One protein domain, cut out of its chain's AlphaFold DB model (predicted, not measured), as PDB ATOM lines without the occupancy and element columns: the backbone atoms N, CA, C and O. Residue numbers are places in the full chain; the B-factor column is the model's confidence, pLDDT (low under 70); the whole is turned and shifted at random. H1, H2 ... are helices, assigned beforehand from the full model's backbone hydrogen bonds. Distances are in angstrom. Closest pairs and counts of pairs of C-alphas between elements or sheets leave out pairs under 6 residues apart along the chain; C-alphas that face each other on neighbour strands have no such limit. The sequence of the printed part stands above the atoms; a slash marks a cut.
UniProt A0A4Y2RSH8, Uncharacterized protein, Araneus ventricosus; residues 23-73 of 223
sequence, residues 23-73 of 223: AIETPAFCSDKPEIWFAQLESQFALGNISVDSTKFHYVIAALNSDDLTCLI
ATOM      1  N   ALA A  23     -51.266 -12.786  10.725       55.16
ATOM      2  CA  ALA A  23     -51.530 -11.395  10.409       55.16
ATOM      3  C   ALA A  23     -50.390 -10.937   9.499       55.16
ATOM      4  O   ALA A  23     -49.229 -10.949   9.907       55.16
ATOM      5  N   ILE A  24     -50.708 -10.642   8.238       63.91
ATOM      6  CA  ILE A  24     -49.714 -10.173   7.282       63.91
ATOM      7  C   ILE A  24     -49.303  -8.791   7.751       63.91
ATOM      8  O   ILE A  24     -50.007  -7.805   7.546       63.91
ATOM      9  N   GLU A  25     -48.176  -8.756   8.443       64.19
ATOM     10  CA  GLU A  25     -47.525  -7.535   8.855       64.19
ATOM     11  C   GLU A  25     -46.895  -6.939   7.599       64.19
ATOM     12  O   GLU A  25     -45.895  -7.444   7.077       64.19
ATOM     13  N   THR A  26     -47.567  -5.932   7.043       65.25
ATOM     14  CA  THR A  26     -47.105  -5.221   5.853       65.25
ATOM     15  C   THR A  26     -45.865  -4.410   6.227       65.25
ATOM     16  O   THR A  26     -45.982  -3.484   7.036       65.25
ATOM     17  N   PRO A  27     -44.679  -4.731   5.676       68.25
ATOM     18  CA  PRO A  27     -43.461  -3.990   5.972       68.25
ATOM     19  C   PRO A  27     -43.580  -2.552   5.467       68.25
ATOM     20  O   PRO A  27     -44.142  -2.322   4.394       68.25
ATOM     21  N   ALA A  28     -42.988  -1.601   6.192       71.25
ATOM     22  CA  ALA A  28     -42.860  -0.229   5.712       71.25
ATOM     23  C   ALA A  28     -42.165  -0.214   4.343       71.25
ATOM     24  O   ALA A  28     -41.173  -0.920   4.126       71.25
ATOM     25  N   PHE A  29     -42.716   0.562   3.417       73.62
ATOM     26  CA  PHE A  29     -42.184   0.660   2.071       73.62
ATOM     27  C   PHE A  29     -40.779   1.295   2.072       73.62
ATOM     28  O   PHE A  29     -40.527   2.258   2.795       73.62
ATOM     29  N   CYS A  30     -39.853   0.743   1.278       64.06
ATOM     30  CA  CYS A  30     -38.480   1.240   1.152       64.06
ATOM     31  C   CYS A  30     -38.167   1.635  -0.299       64.06
ATOM     32  O   CYS A  30     -37.986   0.777  -1.165       64.06
ATOM     33  N   SER A  31     -38.056   2.945  -0.533       63.88
ATOM     34  CA  SER A  31     -37.804   3.556  -1.848       63.88
ATOM     35  C   SER A  31     -36.408   3.297  -2.409       63.88
ATOM     36  O   SER A  31     -36.231   3.314  -3.623       63.88
ATOM     37  N   ASP A  32     -35.422   3.013  -1.556       71.62
ATOM     38  CA  ASP A  32     -34.042   2.780  -1.996       71.62
ATOM     39  C   ASP A  32     -33.886   1.445  -2.745       71.62
ATOM     40  O   ASP A  32     -33.008   1.313  -3.602       71.62
ATOM     41  N   LYS A  33     -34.710   0.435  -2.407       71.00
ATOM     42  CA  LYS A  33     -34.671  -0.929  -2.975       71.00
ATOM     43  C   LYS A  33     -36.062  -1.589  -2.978       71.00
ATOM     44  O   LYS A  33     -36.316  -2.482  -2.160       71.00
ATOM     45  N   PRO A  34     -36.945  -1.232  -3.928       72.12
ATOM     46  CA  PRO A  34     -38.293  -1.797  -4.000       72.12
ATOM     47  C   PRO A  34     -38.291  -3.311  -4.261       72.12
ATOM     48  O   PRO A  34     -39.168  -4.012  -3.771       72.12
ATOM     49  N   GLU A  35     -37.290  -3.845  -4.970       73.25
ATOM     50  CA  GLU A  35     -37.181  -5.284  -5.269       73.25
ATOM     51  C   GLU A  35     -37.108  -6.150  -4.006       73.25
ATOM     52  O   GLU A  35     -37.775  -7.179  -3.908       73.25
ATOM     53  N   ILE A  36     -36.333  -5.711  -3.009       77.06
ATOM     54  CA  ILE A  36     -36.192  -6.426  -1.735       77.06
ATOM     55  C   ILE A  36     -37.495  -6.354  -0.937       77.06
ATOM     56  O   ILE A  36     -37.900  -7.337  -0.318       77.06
ATOM     57  N   TRP A  37     -38.176  -5.208  -0.990       81.69
ATOM     58  CA  TRP A  37     -39.475  -5.031  -0.347       81.69
ATOM     59  C   TRP A  37     -40.549  -5.935  -0.976       81.69
ATOM     60  O   TRP A  37     -41.277  -6.611  -0.249       81.69
ATOM     61  N   PHE A  38     -40.592  -6.045  -2.309       79.88
ATOM     62  CA  PHE A  38     -41.494  -6.968  -3.003       79.88
ATOM     63  C   PHE A  38     -41.188  -8.439  -2.693       79.88
ATOM     64  O   PHE A  38     -42.121  -9.194  -2.429       79.88
ATOM     65  N   ALA A  39     -39.914  -8.843  -2.662       79.56
ATOM     66  CA  ALA A  39     -39.524 -10.214  -2.313       79.56
ATOM     67  C   ALA A  39     -39.924 -10.586  -0.871       79.56
ATOM     68  O   ALA A  39     -40.382 -11.703  -0.599       79.56
ATOM     69  N   GLN A  40     -39.805  -9.632   0.056       80.75
ATOM     70  CA  GLN A  40     -40.264  -9.800   1.432       80.75
ATOM     71  C   GLN A  40     -41.790  -9.939   1.497       80.75
ATOM     72  O   GLN A  40     -42.307 -10.816   2.189       80.75
ATOM     73  N   LEU A  41     -42.519  -9.109   0.751       83.75
ATOM     74  CA  LEU A  41     -43.978  -9.142   0.703       83.75
ATOM     75  C   LEU A  41     -44.509 -10.433   0.054       83.75
ATOM     76  O   LEU A  41     -45.475 -11.021   0.534       83.75
ATOM     77  N   GLU A  42     -43.843 -10.929  -0.990       81.56
ATOM     78  CA  GLU A  42     -44.156 -12.210  -1.632       81.56
ATOM     79  C   GLU A  42     -43.965 -13.393  -0.674       81.56
ATOM     80  O   GLU A  42     -44.818 -14.282  -0.606       81.56
ATOM     81  N   SER A  43     -42.908 -13.357   0.142       82.00
ATOM     82  CA  SER A  43     -42.691 -14.341   1.207       82.00
ATOM     83  C   SER A  43     -43.821 -14.310   2.245       82.00
ATOM     84  O   SER A  43     -44.303 -15.362   2.663       82.00
ATOM     85  N   GLN A  44     -44.317 -13.120   2.603       80.44
ATOM     86  CA  GLN A  44     -45.456 -12.971   3.518       80.44
ATOM     87  C   GLN A  44     -46.765 -13.498   2.918       80.44
ATOM     88  O   GLN A  44     -47.552 -14.133   3.621       80.44
ATOM     89  N   PHE A  45     -47.000 -13.306   1.617       81.88
ATOM     90  CA  PHE A  45     -48.165 -13.884   0.941       81.88
ATOM     91  C   PHE A  45     -48.109 -15.410   0.889       81.88
ATOM     92  O   PHE A  45     -49.135 -16.060   1.098       81.88
ATOM     93  N   ALA A  46     -46.923 -15.983   0.666       78.94
ATOM     94  CA  ALA A  46     -46.721 -17.429   0.690       78.94
ATOM     95  C   ALA A  46     -47.011 -18.022   2.080       78.94
ATOM     96  O   ALA A  46     -47.663 -19.061   2.181       78.94
ATOM     97  N   LEU A  47     -46.595 -17.336   3.151       80.94
ATOM     98  CA  LEU A  47     -46.869 -17.743   4.535       80.94
ATOM     99  C   LEU A  47     -48.342 -17.538   4.931       80.94
ATOM    100  O   LEU A  47     -48.900 -18.348   5.668       80.94
ATOM    101  N   GLY A  48     -48.983 -16.485   4.417       75.25
ATOM    102  CA  GLY A  48     -50.398 -16.168   4.639       75.25
ATOM    103  C   GLY A  48     -51.380 -16.938   3.747       75.25
ATOM    104  O   GLY A  48     -52.576 -16.662   3.788       75.25
ATOM    105  N   ASN A  49     -50.894 -17.875   2.926       77.19
ATOM    106  CA  ASN A  49     -51.671 -18.617   1.927       77.19
ATOM    107  C   ASN A  49     -52.488 -17.708   0.979       77.19
ATOM    108  O   ASN A  49     -53.559 -18.082   0.491       77.19
ATOM    109  N   ILE A  50     -51.982 -16.500   0.708       74.94
ATOM    110  CA  ILE A  50     -52.589 -15.546  -0.222       74.94
ATOM    111  C   ILE A  50     -52.079 -15.852  -1.622       74.94
ATOM    112  O   ILE A  50     -51.045 -15.357  -2.073       74.94
ATOM    113  N   SER A  51     -52.829 -16.683  -2.331       72.94
ATOM    114  CA  SER A  51     -52.536 -17.045  -3.719       72.94
ATOM    115  C   SER A  51     -53.190 -16.103  -4.733       72.94
ATOM    116  O   SER A  51     -52.686 -15.979  -5.846       72.94
ATOM    117  N   VAL A  52     -54.266 -15.408  -4.346       77.19
ATOM    118  CA  VAL A  52     -55.079 -14.568  -5.236       77.19
ATOM    119  C   VAL A  52     -54.377 -13.246  -5.543       77.19
ATOM    120  O   VAL A  52     -54.177 -12.414  -4.658       77.19
ATOM    121  N   ASP A  53     -54.074 -13.016  -6.820       74.88
ATOM    122  CA  ASP A  53     -53.345 -11.823  -7.271       74.88
ATOM    123  C   ASP A  53     -54.099 -10.516  -7.011       74.88
ATOM    124  O   ASP A  53     -53.481  -9.517  -6.658       74.88
ATOM    125  N   SER A  54     -55.434 -10.537  -7.090       70.25
ATOM    126  CA  SER A  54     -56.268  -9.397  -6.694       70.25
ATOM    127  C   SER A  54     -56.003  -9.015  -5.236       70.25
ATOM    128  O   SER A  54     -55.714  -7.862  -4.938       70.25
ATOM    129  N   THR A  55     -55.998  -9.976  -4.314       76.50
ATOM    130  CA  THR A  55     -55.724  -9.711  -2.896       76.50
ATOM    131  C   THR A  55     -54.306  -9.179  -2.692       76.50
ATOM    132  O   THR A  55     -54.140  -8.171  -2.010       76.50
ATOM    133  N   LYS A  56     -53.294  -9.772  -3.344       80.12
ATOM    134  CA  LYS A  56     -51.903  -9.273  -3.299       80.12
ATOM    135  C   LYS A  56     -51.802  -7.823  -3.775       80.12
ATOM    136  O   LYS A  56     -51.110  -7.027  -3.149       80.12
ATOM    137  N   PHE A  57     -52.519  -7.474  -4.844       77.75
ATOM    138  CA  PHE A  57     -52.580  -6.106  -5.354       77.75
ATOM    139  C   PHE A  57     -53.164  -5.143  -4.315       77.75
ATOM    140  O   PHE A  57     -52.543  -4.126  -4.029       77.75
ATOM    141  N   HIS A  58     -54.290  -5.487  -3.682       78.94
ATOM    142  CA  HIS A  58     -54.875  -4.653  -2.624       78.94
ATOM    143  C   HIS A  58     -53.904  -4.436  -1.452       78.94
ATOM    144  O   HIS A  58     -53.825  -3.326  -0.937       78.94
ATOM    145  N   TYR A  59     -53.123  -5.452  -1.070       79.62
ATOM    146  CA  TYR A  59     -52.083  -5.312  -0.042       79.62
ATOM    147  C   TYR A  59     -50.942  -4.388  -0.467       79.62
ATOM    148  O   TYR A  59     -50.498  -3.562   0.326       79.62
ATOM    149  N   VAL A  60     -50.475  -4.506  -1.712       80.38
ATOM    150  CA  VAL A  60     -49.433  -3.624  -2.256       80.38
ATOM    151  C   VAL A  60     -49.918  -2.176  -2.261       80.38
ATOM    152  O   VAL A  60     -49.198  -1.301  -1.797       80.38
ATOM    153  N   ILE A  61     -51.149  -1.924  -2.713       76.25
ATOM    154  CA  ILE A  61     -51.740  -0.580  -2.706       76.25
ATOM    155  C   ILE A  61     -51.927  -0.054  -1.280       76.25
ATOM    156  O   ILE A  61     -51.632   1.105  -1.026       76.25
ATOM    157  N   ALA A  62     -52.366  -0.892  -0.337       77.06
ATOM    158  CA  ALA A  62     -52.542  -0.485   1.058       77.06
ATOM    159  C   ALA A  62     -51.216  -0.151   1.764       77.06
ATOM    160  O   ALA A  62     -51.203   0.666   2.680       77.06
ATOM    161  N   ALA A  63     -50.112  -0.782   1.355       73.50
ATOM    162  CA  ALA A  63     -48.790  -0.542   1.926       73.50
ATOM    163  C   ALA A  63     -48.046   0.640   1.277       73.50
ATOM    164  O   ALA A  63     -47.078   1.146   1.846       73.50
ATOM    165  N   LEU A  64     -48.496   1.090   0.102       71.94
ATOM    166  CA  LEU A  64     -47.995   2.280  -0.574       71.94
ATOM    167  C   LEU A  64     -48.844   3.481  -0.137       71.94
ATOM    168  O   LEU A  64     -49.960   3.682  -0.611       71.94
ATOM    169  N   ASN A  65     -48.324   4.287   0.790       63.25
ATOM    170  CA  ASN A  65     -48.980   5.532   1.188       63.25
ATOM    171  C   ASN A  65     -49.153   6.451  -0.038       63.25
ATOM    172  O   ASN A  65     -48.300   6.476  -0.926       63.25
ATOM    173  N   SER A  66     -50.249   7.220  -0.086       57.62
ATOM    174  CA  SER A  66     -50.635   8.044  -1.250       57.62
ATOM    175  C   SER A  66     -49.529   8.985  -1.753       57.62
ATOM    176  O   SER A  66     -49.510   9.314  -2.937       57.62
ATOM    177  N   ASP A  67     -48.612   9.400  -0.882       58.50
ATOM    178  CA  ASP A  67     -47.517  10.309  -1.228       58.50
ATOM    179  C   ASP A  67     -46.367   9.596  -1.972       58.50
ATOM    180  O   ASP A  67     -45.723  10.194  -2.837       58.50
ATOM    181  N   ASP A  68     -46.165   8.296  -1.729       54.84
ATOM    182  CA  ASP A  68     -45.079   7.491  -2.308       54.84
ATOM    183  C   ASP A  68     -45.411   6.957  -3.715       54.84
ATOM    184  O   ASP A  68     -44.518   6.793  -4.555       54.84
ATOM    185  N   LEU A  69     -46.700   6.749  -4.024       54.53
ATOM    186  CA  LEU A  69     -47.168   6.290  -5.343       54.53
ATOM    187  C   LEU A  69     -46.767   7.241  -6.479       54.53
ATOM    188  O   LEU A  69     -46.479   6.799  -7.591       54.53
ATOM    189  N   THR A  70     -46.702   8.538  -6.187       53.56
ATOM    190  CA  THR A  70     -46.339   9.590  -7.148       53.56
ATOM    191  C   THR A  70     -44.837   9.620  -7.460       53.56
ATOM    192  O   THR A  70     -44.436  10.148  -8.495       53.56
ATOM    193  N   CYS A  71     -44.001   9.065  -6.574       49.75
ATOM    194  CA  CYS A  71     -42.537   9.121  -6.654       49.75
ATOM    195  C   CYS A  71     -41.921   7.833  -7.225       49.75
ATOM    196  O   CYS A  71     -40.966   7.876  -7.998       49.75
ATOM    197  N   LEU A  72     -42.477   6.675  -6.868       47.75
ATOM    198  CA  LEU A  72     -41.881   5.364  -7.176       47.75
ATOM    199  C   LEU A  72     -42.309   4.797  -8.514       47.75
ATOM    200  O   LEU A  72     -41.634   3.953  -9.105       47.75
ATOM    201  N   ILE A  73     -43.461   5.245  -8.979       54.50
ATOM    202  CA  ILE A  73     -44.076   4.740 -10.181       54.50
ATOM    203  C   ILE A  73     -43.857   5.807 -11.243       54.50
ATOM    204  O   ILE A  73     -44.767   6.515 -11.666       54.50
TER     205      ILE A  73
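Overview. This is residues 23 to 73 of the 223 residues of an uncharacterized protein of Araneus ventricosus (UniProt A0A4Y2RSH8). Two helices, H1 and H2, make a loose, open V: the chain goes along H1, turns through a tight link and comes back along H2, and the two come closest near the end of H1 and the start of H2. The four-residue helix H3 follows beyond the far end of H2, away from the closed end of the V, while the unnamed residues 23 to 33 run beside H1 in the opposite direction before the chain folds back into it. The printed part has 51 residues, with three named helices in the order H1, H2, H3 and no named strand; its class is all helix. The whole is compact, with a radius of gyration of the C-alphas of 10.8 A, and elongated, with spans of 30 by 19 by 17 A.

Arrangement. The longest helix is H1, residues 34 to 47, and it touches no helix. It is near H2, residues 53 to 63: the two are close but not clearly touching, with 1 pair of C-alphas within 8 A. Their closest C-alphas are those of Phe 45 and Lys 56, 7.3 A apart. H1 and H2 run opposite ways at a steep tilt of 55 degrees, and their centres are 11.7 A apart. H3, residues 69 to 72, is apart from H1, and H2 and H3 are apart too. In H1 and H2 every O i to N i+4 pair is within hydrogen-bond range; H3 is too short for such a pair, and its 1 pair of O i and N i+3 is not within range.

Along the chain. H1 begins at the C-alpha of Pro 34, at (-38.293, -1.797, -4.000), and ends at that of Leu 47, at (-46.869, -17.743, 4.535), 20.0 A from first to last C-alpha. H2 runs from Asp 53 to Ala 63 and measures 15.3 A from first to last C-alpha. H3 runs from Leu 69 to Leu 72, 5.7 A, and ends with its last C-alpha at (-41.881, 5.364, -7.176).

Size, cuts and confidence. The two C-alphas farthest apart are those of Asn 49 and Cys 71, 30.4 A. The first and last printed C-alphas, those of Ala 23 and Ile 73, are 27.2 A apart. The printed part has no cut. The links from H1 to H2 and from H2 to H3 are both tight, with 5 residues each. The mean pLDDT of the printed part is 71.3, and 16 residues are under 70: residues 23 to 27, 30 to 31 and 65 to 73. The mean pLDDT of H3 is 51.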